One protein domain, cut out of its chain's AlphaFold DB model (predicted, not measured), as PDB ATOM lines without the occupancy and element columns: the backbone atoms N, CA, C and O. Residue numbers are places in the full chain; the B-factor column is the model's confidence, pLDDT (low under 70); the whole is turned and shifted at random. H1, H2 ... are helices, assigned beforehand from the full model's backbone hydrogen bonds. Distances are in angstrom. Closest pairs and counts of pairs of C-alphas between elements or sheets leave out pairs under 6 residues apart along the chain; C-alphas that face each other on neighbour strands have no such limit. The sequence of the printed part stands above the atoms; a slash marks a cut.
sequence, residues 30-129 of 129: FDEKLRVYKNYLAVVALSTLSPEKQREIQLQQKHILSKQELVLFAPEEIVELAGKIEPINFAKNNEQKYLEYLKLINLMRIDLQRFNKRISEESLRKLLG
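What this domain is: This is residues 30 to 129 of the 129 residues of an uncharacterized protein of Streptococcus sp. FDAARGOS_146 (UniProt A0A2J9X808). The longest helix, H5, forms an up-and-down bundle with H1, H3 and H4, each running against the one before it; short H2 lies past one end and H6 packs across H5. The 100 printed residues hold six named helices, H1 to H6 along the chain, and no named strand: all helix, compact, radius of gyration of the C-alphas 13.6 A, spans 42 by 30 by 20 A.

Where its parts are: Find H5, residues 95 to 112, 25.9 A long, from C-alpha 95 at (193.092, 297.679, 290.175). H1, residues 30 to 46, 24.4 A, starts at (201.054, 267.944, 294.799); H2 is 51 to 56, H3 59 to 73, H4 76 to 85, H6 121 to 128.

How they stand to each other: Closest C-alphas show the hub H5 touching H4, a hairpin, at Lys 97 and Ile 85, 5.5 A; H1 at Leu 112 and Phe 30, 6.8 A; and H6, about perpendicular at 85 degrees, at Leu 102 and Glu 121, 6.7 A. H1 touches H3 at Tyr 40 and Ser 66, 5.2 A. H2 is close but not clearly touching H1, 7.3 A at Gln 54 and Leu 46. In all six helices every O i to N i+4 pair is within hydrogen-bond range.

The domain as a whole: The printed part has no cut and no long link; pLDDT is under 70 at residues 88 to 93, 114 to 115 and 129.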
ATOM      1  N   PHE A  30     200.335 266.685 294.978       91.94
ATOM      2  CA  PHE A  30     201.054 267.944 294.799       91.94
ATOM      3  C   PHE A  30     201.300 268.248 293.315       91.94
ATOM      4  O   PHE A  30     201.001 269.355 292.871       91.94
ATOM      5  N   ASP A  31     201.786 267.271 292.547       93.31
ATOM      6  CA  ASP A  31     202.096 267.429 291.124       93.31
ATOM      7  C   ASP A  31     200.843 267.805 290.317       93.31
ATOM      8  O   ASP A  31     200.875 268.751 289.525       93.31
ATOM      9  N   GLU A  32     199.715 267.130 290.564       94.88
ATOM     10  CA  GLU A  32     198.440 267.455 289.912       94.88
ATOM     11  C   GLU A  32     197.941 268.847 290.290       94.88
ATOM     12  O   GLU A  32     197.565 269.638 289.427       94.88
ATOM     13  N   LYS A  33     198.004 269.206 291.571       95.00
ATOM     14  CA  LYS A  33     197.616 270.542 292.030       95.00
ATOM     15  C   LYS A  33     198.480 271.638 291.391       95.00
ATOM     16  O   LYS A  33     197.956 272.652 290.932       95.00
ATOM     17  N   LEU A  34     199.795 271.422 291.295       95.38
ATOM     18  CA  LEU A  34     200.715 272.339 290.618       95.38
ATOM     19  C   LEU A  34     200.371 272.481 289.130       95.38
ATOM     20  O   LEU A  34     200.380 273.598 288.604       95.38
ATOM     21  N   ARG A  35     200.058 271.369 288.454       96.69
ATOM     22  CA  ARG A  35     199.608 271.361 287.056       96.69
ATOM     23  C   ARG A  35     198.338 272.194 286.884       96.69
ATOM     24  O   ARG A  35     198.299 273.037 285.990       96.69
ATOM     25  N   VAL A  36     197.343 272.002 287.750       96.81
ATOM     26  CA  VAL A  36     196.070 272.737 287.717       96.81
ATOM     27  C   VAL A  36     196.286 274.238 287.899       96.81
ATOM     28  O   VAL A  36     195.803 275.026 287.088       96.81
ATOM     29  N   TYR A  37     197.070 274.656 288.898       96.81
ATOM     30  CA  TYR A  37     197.353 276.081 289.112       96.81
ATOM     31  C   TYR A  37     198.109 276.706 287.944       96.81
ATOM     32  O   TYR A  37     197.748 277.790 287.490       96.81
ATOM     33  N   LYS A  38     199.107 276.008 287.391       96.12
ATOM     34  CA  LYS A  38     199.803 276.464 286.182       96.12
ATOM     35  C   LYS A  38     198.857 276.613 284.994       96.12
ATOM     36  O   LYS A  38     198.937 277.621 284.296       96.12
ATOM     37  N   ASN A  39     197.975 275.638 284.772       95.88
ATOM     38  CA  ASN A  39     197.008 275.677 283.682       95.88
ATOM     39  C   ASN A  39     196.056 276.870 283.834       95.88
ATOM     40  O   ASN A  39     195.902 277.657 282.904       95.88
ATOM     41  N   TYR A  40     195.482 277.062 285.025       94.69
ATOM     42  CA  TYR A  40     194.603 278.197 285.298       94.69
ATOM     43  C   TYR A  40     195.302 279.538 285.031       94.69
ATOM     44  O   TYR A  40     194.793 280.346 284.256       94.69
ATOM     45  N   LEU A  41     196.502 279.746 285.584       93.12
ATOM     46  CA  LEU A  41     197.273 280.977 285.377       93.12
ATOM     47  C   LEU A  41     197.644 281.198 283.903       93.12
ATOM     48  O   LEU A  41     197.591 282.327 283.420       93.12
ATOM     49  N   ALA A  42     197.980 280.135 283.167       92.88
ATOM     50  CA  ALA A  42     198.265 280.224 281.737       92.88
ATOM     51  C   ALA A  42     197.027 280.655 280.938       92.88
ATOM     52  O   ALA A  42     197.120 281.520 280.072       92.88
ATOM     53  N   VAL A  43     195.856 280.094 281.249       91.75
ATOM     54  CA  VAL A  43     194.595 280.481 280.608       91.75
ATOM     55  C   VAL A  43     194.235 281.934 280.926       91.75
ATOM     56  O   VAL A  43     193.848 282.670 280.021       91.75
ATOM     57  N   VAL A  44     194.439 282.381 282.168       88.81
ATOM     58  CA  VAL A  44     194.284 283.796 282.537       88.81
ATOM     59  C   VAL A  44     195.242 284.685 281.745       88.81
ATOM     60  O   VAL A  44     194.824 285.705 281.217       88.81
ATOM     61  N   ALA A  45     196.508 284.301 281.582       87.81
ATOM     62  CA  ALA A  45     197.449 285.078 280.777       87.81
ATOM     63  C   ALA A  45     197.005 285.189 279.305       87.81
ATOM     64  O   ALA A  45     197.154 286.245 278.689       87.81
ATOM     65  N   LEU A  46     196.400 284.138 278.744       89.69
ATOM     66  CA  LEU A  46     195.869 284.152 277.376       89.69
ATOM     67  C   LEU A  46     194.691 285.124 277.187       89.69
ATOM     68  O   LEU A  46     194.436 285.531 276.052       89.69
ATOM     69  N   SER A  47     194.016 285.560 278.259       84.44
ATOM     70  CA  SER A  47     192.963 286.586 278.176       84.44
ATOM     71  C   SER A  47     193.491 287.978 277.812       84.44
ATOM     72  O   SER A  47     192.710 288.864 277.465       84.44
ATOM     73  N   THR A  48     194.814 288.167 277.819       83.88
ATOM     74  CA  THR A  48     195.471 289.404 277.365       83.88
ATOM     75  C   THR A  48     195.621 289.497 275.842       83.88
ATOM     76  O   THR A  48     195.950 290.562 275.320       83.88
ATOM     77  N   LEU A  49     195.383 288.405 275.104       87.00
ATOM     78  CA  LEU A  49     195.480 288.388 273.641       87.00
ATOM     79  C   LEU A  49     194.364 289.207 272.977       87.00
ATOM     80  O   LEU A  49     193.334 289.486 273.586       87.00
ATOM     81  N   SER A  50     194.524 289.545 271.693       87.75
ATOM     82  CA  SER A  50     193.455 290.203 270.929       87.75
ATOM     83  C   SER A  50     192.206 289.308 270.820       87.75
ATOM     84  O   SER A  50     192.339 288.081 270.761       87.75
ATOM     85  N   PRO A  51     190.986 289.877 270.730       89.00
ATOM     86  CA  PRO A  51     189.747 289.096 270.647       89.00
ATOM     87  C   PRO A  51     189.698 288.086 269.489       89.00
ATOM     88  O   PRO A  51     188.997 287.081 269.577       89.00
ATOM     89  N   GLU A  52     190.414 288.353 268.398       92.69
ATOM     90  CA  GLU A  52     190.557 287.442 267.254       92.69
ATOM     91  C   GLU A  52     191.376 286.207 267.639       92.69
ATOM     92  O   GLU A  52     190.897 285.081 267.503       92.69
ATOM     93  N   LYS A  53     192.559 286.416 268.232       92.00
ATOM     94  CA  LYS A  53     193.424 285.333 268.718       92.00
ATOM     95  C   LYS A  53     192.751 284.514 269.814       92.00
ATOM     96  O   LYS A  53     192.887 283.298 269.838       92.00
ATOM     97  N   GLN A  54     191.991 285.156 270.705       90.62
ATOM     98  CA  GLN A  54     191.234 284.450 271.744       90.62
ATOM     99  C   GLN A  54     190.190 283.488 271.156       90.62
ATOM    100  O   GLN A  54     189.993 282.395 271.695       90.62
ATOM    101  N   ARG A  55     189.534 283.871 270.051       92.31
ATOM    102  CA  ARG A  55     188.576 283.011 269.338       92.31
ATOM    103  C   ARG A  55     189.272 281.854 268.633       92.31
ATOM    104  O   ARG A  55     188.812 280.725 268.766       92.31
ATOM    105  N   GLU A  56     190.387 282.123 267.956       95.19
ATOM    106  CA  GLU A  56     191.199 281.106 267.271       95.19
ATOM    107  C   GLU A  56     191.617 279.979 268.227       95.19
ATOM    108  O   GLU A  56     191.447 278.801 267.924       95.19
ATOM    109  N   ILE A  57     192.080 280.331 269.431       93.44
ATOM    110  CA  ILE A  57     192.521 279.350 270.433       93.44
ATOM    111  C   ILE A  57     191.387 278.781 271.296       93.44
ATOM    112  O   ILE A  57     191.676 278.055 272.253       93.44
ATOM    113  N   GLN A  58     190.132 279.149 271.015       93.38
ATOM    114  CA  GLN A  58     188.939 278.752 271.772       93.38
ATOM    115  C   GLN A  58     189.074 279.023 273.281       93.38
ATOM    116  O   GLN A  58     188.762 278.180 274.127       93.38
ATOM    117  N   LEU A  59     189.549 280.222 273.641       90.94
ATOM    118  CA  LEU A  59     189.927 280.570 275.014       90.94
ATOM    119  C   LEU A  59     188.803 280.330 276.040       90.94
ATOM    120  O   LEU A  59     189.065 279.870 277.150       90.94
ATOM    121  N   GLN A  60     187.548 280.583 275.666       90.00
ATOM    122  CA  GLN A  60     186.399 280.357 276.545       90.00
ATOM    123  C   GLN A  60     186.283 278.891 276.992       90.00
ATOM    124  O   GLN A  60     186.032 278.628 278.167       90.00
ATOM    125  N   GLN A  61     186.511 277.935 276.087       92.62
ATOM    126  CA  GLN A  61     186.487 276.512 276.429       92.62
ATOM    127  C   GLN A  61     187.634 276.165 277.382       92.62
ATOM    128  O   GLN A  61     187.425 275.471 278.375       92.62
ATOM    129  N   LYS A  62     188.826 276.724 277.143       94.12
ATOM    130  CA  LYS A  62     189.986 276.550 278.030       94.12
ATOM    131  C   LYS A  62     189.736 277.106 279.433       94.12
ATOM    132  O   LYS A  62     190.130 276.461 280.399       94.12
ATOM    133  N   HIS A  63     189.042 278.240 279.563       91.56
ATOM    134  CA  HIS A  63     188.611 278.765 280.868       91.56
ATOM    135  C   HIS A  63     187.638 277.832 281.581       91.56
ATOM    136  O   HIS A  63     187.753 277.656 282.788       91.56
ATOM    137  N   ILE A  64     186.669 277.252 280.870       92.62
ATOM    138  CA  ILE A  64     185.709 276.328 281.487       92.62
ATOM    139  C   ILE A  64     186.445 275.101 282.029       92.62
ATOM    140  O   ILE A  64     186.264 274.751 283.193       92.62
ATOM    141  N   LEU A  65     187.320 274.501 281.219       95.19
ATOM    142  CA  LEU A  65     188.103 273.334 281.622       95.19
ATOM    143  C   LEU A  65     189.030 273.653 282.802       95.19
ATOM    144  O   LEU A  65     189.026 272.926 283.792       95.19
ATOM    145  N   SER A  66     189.773 274.763 282.751       94.88
ATOM    146  CA  SER A  66     190.678 275.129 283.848       94.88
ATOM    147  C   SER A  66     189.932 275.432 285.150       94.88
ATOM    148  O   SER A  66     190.426 275.099 286.224       94.88
ATOM    149  N   LYS A  67     188.720 276.002 285.080       94.06
ATOM    150  CA  LYS A  67     187.852 276.219 286.250       94.06
ATOM    151  C   LYS A  67     187.340 274.906 286.836       94.06
ATOM    152  O   LYS A  67     187.353 274.754 288.053       94.06
ATOM    153  N   GLN A  68     186.924 273.957 285.997       95.62
ATOM    154  CA  GLN A  68     186.517 272.625 286.455       95.62
ATOM    155  C   GLN A  68     187.668 271.916 287.176       95.62
ATOM    156  O   GLN A  68     187.475 271.377 288.260       95.62
ATOM    157  N   GLU A  69     188.880 271.978 286.623       96.25
ATOM    158  CA  GLU A  69     190.065 271.433 287.284       96.25
ATOM    159  C   GLU A  69     190.371 272.140 288.609       96.25
ATOM    160  O   GLU A  69     190.685 271.479 289.599       96.25
ATOM    161  N   LEU A  70     190.248 273.471 288.657       95.50
ATOM    162  CA  LEU A  70     190.458 274.240 289.882       95.50
ATOM    163  C   LEU A  70     189.502 273.782 290.991       95.50
ATOM    164  O   LEU A  70     189.953 273.519 292.100       95.50
ATOM    165  N   VAL A  71     188.215 273.602 290.680       95.62
ATOM    166  CA  VAL A  71     187.201 273.104 291.629       95.62
ATOM    167  C   VAL A  71     187.549 271.713 292.172       95.62
ATOM    168  O   VAL A  71     187.272 271.422 293.330       95.62
ATOM    169  N   LEU A  72     188.174 270.852 291.365       94.50
ATOM    170  CA  LEU A  72     188.520 269.487 291.775       94.50
ATOM    171  C   LEU A  72     189.742 269.416 292.704       94.50
ATOM    172  O   LEU A  72     189.815 268.521 293.547       94.50
ATOM    173  N   PHE A  73     190.719 270.315 292.540       94.00
ATOM    174  CA  PHE A  73     192.032 270.185 293.190       94.00
ATOM    175  C   PHE A  73     192.379 271.304 294.178       94.00
ATOM    176  O   PHE A  73     193.272 271.111 295.013       94.00
ATOM    177  N   ALA A  74     191.701 272.449 294.105       94.81
ATOM    178  CA  ALA A  74     191.959 273.603 294.954       94.81
ATOM    179  C   ALA A  74     191.099 273.591 296.233       94.81
ATOM    180  O   ALA A  74     189.995 273.047 296.233       94.81
ATOM    181  N   PRO A  75     191.573 274.200 297.334       94.81
ATOM    182  CA  PRO A  75     190.736 274.503 298.488       94.81
ATOM    183  C   PRO A  75     189.676 275.561 298.144       94.81
ATOM    184  O   PRO A  75     189.880 276.400 297.266       94.81
ATOM    185  N   GLU A  76     188.578 275.551 298.900       94.94
ATOM    186  CA  GLU A  76     187.425 276.446 298.737       94.94
ATOM    187  C   GLU A  76     187.824 277.925 298.646       94.94
ATOM    188  O   GLU A  76     187.434 278.596 297.697       94.94
ATOM    189  N   GLU A  77     188.711 278.401 299.525       95.00
ATOM    190  CA  GLU A  77     189.192 279.794 299.526       95.00
ATOM    191  C   GLU A  77     189.787 280.239 298.174       95.00
ATOM    192  O   GLU A  77     189.619 281.384 297.748       95.00
ATOM    193  N   ILE A  78     190.490 279.337 297.475       95.50
ATOM    194  CA  ILE A  78     191.068 279.613 296.152       95.50
ATOM    195  C   ILE A  78     189.971 279.623 295.088       95.50
ATOM    196  O   ILE A  78     189.993 280.480 294.204       95.50
ATOM    197  N   VAL A  79     189.011 278.700 295.174       95.38
ATOM    198  CA  VAL A  79     187.875 278.612 294.245       95.38
ATOM    199  C   VAL A  79     186.992 279.856 294.350       95.38
ATOM    200  O   VAL A  79     186.662 280.459 293.328       95.38
ATOM    201  N   GLU A  80     186.656 280.284 295.566       94.31
ATOM    202  CA  GLU A  80     185.847 281.479 295.818       94.31
ATOM    203  C   GLU A  80     186.534 282.745 295.306       94.31
ATOM    204  O   GLU A  80     185.926 283.546 294.589       94.31
ATOM    205  N   LEU A  81     187.823 282.919 295.625       93.69
ATOM    206  CA  LEU A  81     188.570 284.088 295.177       93.69
ATOM    207  C   LEU A  81     188.719 284.109 293.652       93.69
ATOM    208  O   LEU A  81     188.533 285.163 293.045       93.69
ATOM    209  N   ALA A  82     188.986 282.959 293.024       92.00
ATOM    210  CA  ALA A  82     189.008 282.833 291.568       92.00
ATOM    211  C   ALA A  82     187.642 283.178 290.948       92.00
ATOM    212  O   ALA A  82     187.580 283.916 289.967       92.00
ATOM    213  N   GLY A  83     186.537 282.722 291.543       89.00
ATOM    214  CA  GLY A  83     185.184 283.073 291.106       89.00
ATOM    215  C   GLY A  83     184.890 284.574 291.205       89.00
ATOM    216  O   GLY A  83     184.308 285.148 290.286       89.00
ATOM    217  N   LYS A  84     185.351 285.232 292.276       87.25
ATOM    218  CA  LYS A  84     185.148 286.671 292.519       87.25
ATOM    219  C   LYS A  84     185.858 287.564 291.497       87.25
ATOM    220  O   LYS A  84     185.346 288.627 291.145       87.25
ATOM    221  N   ILE A  85     187.050 287.174 291.046       84.31
ATOM    222  CA  ILE A  85     187.849 288.002 290.127       84.31
ATOM    223  C   ILE A  85     187.422 287.858 288.662       84.31
ATOM    224  O   ILE A  85     187.727 288.724 287.840       84.31
ATOM    225  N   GLU A  86     186.664 286.823 288.319       78.31
ATOM    226  CA  GLU A  86     186.231 286.564 286.949       78.31
ATOM    227  C   GLU A  86     185.162 287.569 286.446       78.31
ATOM    228  O   GLU A  86     184.425 288.171 287.230       78.31
ATOM    229  N   PRO A  87     185.084 287.818 285.125       73.06
ATOM    230  CA  PRO A  87     186.148 287.576 284.155       73.06
ATOM    231  C   PRO A  87     187.366 288.457 284.467       73.06
ATOM    232  O   PRO A  87     187.219 289.644 284.794       73.06
ATOM    233  N   ILE A  88     188.564 287.875 284.366       69.94
ATOM    234  CA  ILE A  88     189.816 288.618 284.516       69.94
ATOM    235  C   ILE A  88     190.073 289.354 283.203       69.94
ATOM    236  O   ILE A  88     190.632 288.812 282.250       69.94
ATOM    237  N   ASN A  89     189.604 290.597 283.158       63.56
ATOM    238  CA  ASN A  89     189.928 291.538 282.104       63.56
ATOM    239  C   ASN A  89     190.873 292.593 282.685       63.56
ATOM    240  O   ASN A  89     190.450 293.428 283.485       63.56
ATOM    241  N   PHE A  90     192.149 292.543 282.298       63.56
ATOM    242  CA  PHE A  90     193.137 293.556 282.683       63.56
ATOM    243  C   PHE A  90     192.997 294.856 281.866       63.56
ATOM    244  O   PHE A  90     193.717 295.823 282.110       63.56
ATOM    245  N   ALA A  91     192.062 294.927 280.909       54.31
ATOM    246  CA  ALA A  91     191.776 296.151 280.175       54.31
ATOM    247  C   ALA A  91     190.925 297.120 281.019       54.31
ATOM    248  O   ALA A  91     189.752 296.865 281.284       54.31
ATOM    249  N   LYS A  92     191.530 298.272 281.346       51.97
ATOM    250  CA  LYS A  92     190.962 299.479 281.988       51.97
ATOM    251  C   LYS A  92     190.464 299.317 283.438       51.97
ATOM    252  O   LYS A  92     189.478 298.644 283.709       51.97
ATOM    253  N   ASN A  93     191.090 300.074 284.348       55.12
ATOM    254  CA  ASN A  93     190.573 300.471 285.669       55.12
ATOM    255  C   ASN A  93     189.993 299.357 286.553       55.12
ATOM    256  O   ASN A  93     188.963 299.548 287.199       55.12
ATOM    257  N   ASN A  94     190.666 298.210 286.647       75.25
ATOM    258  CA  ASN A  94     190.286 297.197 287.629       75.25
ATOM    259  C   ASN A  94     191.424 296.818 288.574       75.25
ATOM    260  O   ASN A  94     191.746 295.646 288.762       75.25
ATOM    261  N   GLU A  95     192.027 297.839 289.182       80.38
ATOM    262  CA  GLU A  95     193.092 297.679 290.175       80.38
ATOM    263  C   GLU A  95     192.667 296.749 291.319       80.38
ATOM    264  O   GLU A  95     193.448 295.912 291.759       80.38
ATOM    265  N   GLN A  96     191.400 296.802 291.739       83.44
ATOM    266  CA  GLN A  96     190.891 295.905 292.772       83.44
ATOM    267  C   GLN A  96     190.863 294.437 292.328       83.44
ATOM    268  O   GLN A  96     191.253 293.567 293.103       83.44
ATOM    269  N   LYS A  97     190.474 294.126 291.085       83.88
ATOM    270  CA  LYS A  97     190.591 292.750 290.573       83.88
ATOM    271  C   LYS A  97     192.043 292.314 290.413       83.88
ATOM    272  O   LYS A  97     192.344 291.153 290.675       83.88
ATOM    273  N   TYR A  98     192.938 293.222 290.025       86.00
ATOM    274  CA  TYR A  98     194.366 292.917 289.946       86.00
ATOM    275  C   TYR A  98     194.941 292.579 291.327       86.00
ATOM    276  O   TYR A  98     195.600 291.560 291.489       86.00
ATOM    277  N   LEU A  99     194.592 293.357 292.351       88.06
ATOM    278  CA  LEU A  99     194.931 293.079 293.745       88.06
ATOM    279  C   LEU A  99     194.473 291.695 294.205       88.06
ATOM    280  O   LEU A  99     195.249 290.931 294.778       88.06
ATOM    281  N   GLU A 100     193.210 291.363 293.949       90.38
ATOM    282  CA  GLU A 100     192.651 290.058 294.302       90.38
ATOM    283  C   GLU A 100     193.327 288.924 293.508       90.38
ATOM    284  O   GLU A 100     193.560 287.849 294.056       90.38
ATOM    285  N   TYR A 101     193.744 289.173 292.264       90.50
ATOM    286  CA  TYR A 101     194.550 288.236 291.479       90.50
ATOM    287  C   TYR A 101     195.947 288.005 292.087       90.50
ATOM    288  O   TYR A 101     196.390 286.860 292.201       90.50
ATOM    289  N   LEU A 102     196.625 289.050 292.576       91.50
ATOM    290  CA  LEU A 102     197.903 288.894 293.286       91.50
ATOM    291  C   LEU A 102     197.740 288.101 294.592       91.50
ATOM    292  O   LEU A 102     198.592 287.274 294.940       91.50
ATOM    293  N   LYS A 103     196.627 288.304 295.309       92.75
ATOM    294  CA  LYS A 103     196.282 287.484 296.480       92.75
ATOM    295  C   LYS A 103     196.024 286.031 296.097       92.75
ATOM    296  O   LYS A 103     196.513 285.147 296.799       92.75
ATOM    297  N   LEU A 104     195.333 285.780 294.984       94.25
ATOM    298  CA  LEU A 104     195.077 284.433 294.477       94.25
ATOM    299  C   LEU A 104     196.383 283.676 294.206       94.25
ATOM    300  O   LEU A 104     196.535 282.546 294.667       94.25
ATOM    301  N   ILE A 105     197.363 284.317 293.557       93.38
ATOM    302  CA  ILE A 105     198.696 283.732 293.325       93.38
ATOM    303  C   ILE A 105     199.376 283.364 294.651       93.38
ATOM    304  O   ILE A 105     199.948 282.280 294.788       93.38
ATOM    305  N   ASN A 106     199.305 284.246 295.650       93.88
ATOM    306  CA  ASN A 106     199.863 283.973 296.973       93.88
ATOM    307  C   ASN A 106     199.155 282.801 297.673       93.88
ATOM    308  O   ASN A 106     199.839 281.972 298.273       93.88
ATOM    309  N   LEU A 107     197.823 282.702 297.590       94.00
ATOM    310  CA  LEU A 107     197.074 281.574 298.152       94.00
ATOM    311  C   LEU A 107     197.457 280.257 297.476       94.00
ATOM    312  O   LEU A 107     197.802 279.309 298.175       94.00
ATOM    313  N   MET A 108     197.503 280.218 296.141       94.69
ATOM    314  CA  MET A 108     197.967 279.046 295.383       94.69
ATOM    315  C   MET A 108     199.381 278.628 295.798       94.69
ATOM    316  O   MET A 108     199.667 277.444 295.971       94.69
ATOM    317  N   ARG A 109     200.275 279.601 296.014       92.50
ATOM    318  CA  ARG A 109     201.644 279.336 296.463       92.50
ATOM    319  C   ARG A 109     201.702 278.762 297.880       92.50
ATOM    320  O   ARG A 109     202.475 277.835 298.107       92.50
ATOM    321  N   ILE A 110     200.920 279.294 298.820       92.31
ATOM    322  CA  ILE A 110     200.845 278.764 300.194       92.31
ATOM    323  C   ILE A 110     200.255 277.358 300.187       92.31
ATOM    324  O   ILE A 110     200.753 276.479 300.880       92.31
ATOM    325  N   ASP A 111     199.215 277.132 299.392       92.38
ATOM    326  CA  ASP A 111     198.562 275.832 299.302       92.38
ATOM    327  C   ASP A 111     199.486 274.752 298.705       92.38
ATOM    328  O   ASP A 111     199.484 273.609 299.163       92.38
ATOM    329  N   LEU A 112     200.346 275.114 297.747       91.06
ATOM    330  CA  LEU A 112     201.409 274.230 297.258       91.06
ATOM    331  C   LEU A 112     202.534 274.043 298.284       91.06
ATOM    332  O   LEU A 112     203.046 272.942 298.466       91.06
ATOM    333  N   GLN A 113     202.960 275.119 298.944       85.69
ATOM    334  CA  GLN A 113     204.112 275.123 299.841       85.69
ATOM    335  C   GLN A 113     203.742 275.800 301.158       85.69
ATOM    336  O   GLN A 113     204.020 276.979 301.376       85.69
ATOM    337  N   ARG A 114     203.150 275.020 302.069       65.56
ATOM    338  CA  ARG A 114     202.531 275.506 303.315       65.56
ATOM    339  C   ARG A 114     203.431 276.390 304.185       65.56
ATOM    340  O   ARG A 114     202.931 277.264 304.885       65.56
ATOM    341  N   PHE A 115     204.747 276.188 304.136       69.31
ATOM    342  CA  PHE A 115     205.720 276.922 304.956       69.31
ATOM    343  C   PHE A 115     206.355 278.127 304.256       69.31
ATOM    344  O   PHE A 115     207.243 278.773 304.812       69.31
ATOM    345  N   ASN A 116     205.928 278.444 303.037       75.38
ATOM    346  CA  ASN A 116     206.537 279.514 302.271       75.38
ATOM    347  C   ASN A 116     205.939 280.876 302.654       75.38
ATOM    348  O   ASN A 116     204.726 281.078 302.613       75.38
ATOM    349  N   LYS A 117     206.795 281.844 303.005       78.56
ATOM    350  CA  LYS A 117     206.358 283.209 303.357       78.56
ATOM    351  C   LYS A 117     205.638 283.861 302.180       78.56
ATOM    352  O   LYS A 117     206.116 283.733 301.054       78.56
ATOM    353  N   ARG A 118     204.532 284.572 302.429       85.12
ATOM    354  CA  ARG A 118     203.834 285.384 301.413       85.12
ATOM    355  C   ARG A 118     204.814 286.331 300.722       85.12
ATOM    356  O   ARG A 118     205.665 286.919 301.386       85.12
ATOM    357  N   ILE A 119     204.677 286.480 299.408       87.94
ATOM    358  CA  ILE A 119     205.393 287.519 298.664       87.94
ATOM    359  C   ILE A 119     204.597 288.812 298.838       87.94
ATOM    360  O   ILE A 119     203.365 288.783 298.763       87.94
ATOM    361  N   SER A 120     205.277 289.926 299.115       89.12
ATOM    362  CA  SER A 120     204.597 291.213 299.254       89.12
ATOM    363  C   SER A 120     203.905 291.587 297.946       89.12
ATOM    364  O   SER A 120     204.380 291.286 296.848       89.12
ATOM    365  N   GLU A 121     202.765 292.255 298.069       86.81
ATOM    366  CA  GLU A 121     202.015 292.741 296.918       86.81
ATOM    367  C   GLU A 121     202.868 293.669 296.046       86.81
ATOM    368  O   GLU A 121     202.877 293.527 294.830       86.81
ATOM    369  N   GLU A 122     203.655 294.555 296.666       88.62
ATOM    370  CA  GLU A 122     204.578 295.450 295.966       88.62
ATOM    371  C   GLU A 122     205.579 294.679 295.092       88.62
ATOM    372  O   GLU A 122     205.799 295.039 293.937       88.62
ATOM    373  N   SER A 123     206.165 293.593 295.611       90.81
ATOM    374  CA  SER A 123     207.076 292.749 294.833       90.81
ATOM    375  C   SER A 123     206.363 292.046 293.679       90.81
ATOM    376  O   SER A 123     206.938 291.930 292.599       90.81
ATOM    377  N   LEU A 124     205.122 291.596 293.884       88.81
ATOM    378  CA  LEU A 124     204.333 290.964 292.827       88.81
ATOM    379  C   LEU A 124     203.922 291.960 291.734       88.81
ATOM    380  O   LEU A 124     204.075 291.635 290.561       88.81
ATOM    381  N   ARG A 125     203.487 293.174 292.099       86.75
ATOM    382  CA  ARG A 125     203.202 294.263 291.147       86.75
ATOM    383  C   ARG A 125     204.442 294.599 290.320       86.75
ATOM    384  O   ARG A 125     204.397 294.587 289.101       86.75
ATOM    385  N   LYS A 126     205.600 294.788 290.966       90.00
ATOM    386  CA  LYS A 126     206.867 295.046 290.252       90.00
ATOM    387  C   LYS A 126     207.215 293.961 289.228       90.00
ATOM    388  O   LYS A 126     207.831 294.276 288.216       90.00
ATOM    389  N   LEU A 127     206.865 292.702 289.497       87.81
ATOM    390  CA  LEU A 127     207.152 291.583 288.600       87.81
ATOM    391  C   LEU A 127     206.147 291.465 287.445       87.81
ATOM    392  O   LEU A 127     206.541 291.104 286.339       87.81
ATOM    393  N   LEU A 128     204.862 291.693 287.714       83.12
ATOM    394  CA  LEU A 128     203.766 291.367 286.796       83.12
ATOM    395  C   LEU A 128     203.190 292.585 286.052       83.12
ATOM    396  O   LEU A 128     202.422 292.384 285.111       83.12
ATOM    397  N   GLY A 129     203.605 293.804 286.417       69.12
ATOM    398  CA  GLY A 129     203.146 295.073 285.835       69.12
ATOM    399  C   GLY A 129     202.004 295.709 286.616       69.12
ATOM    400  O   GLY A 129     201.238 296.454 285.976       69.12
TER     401      GLY A 129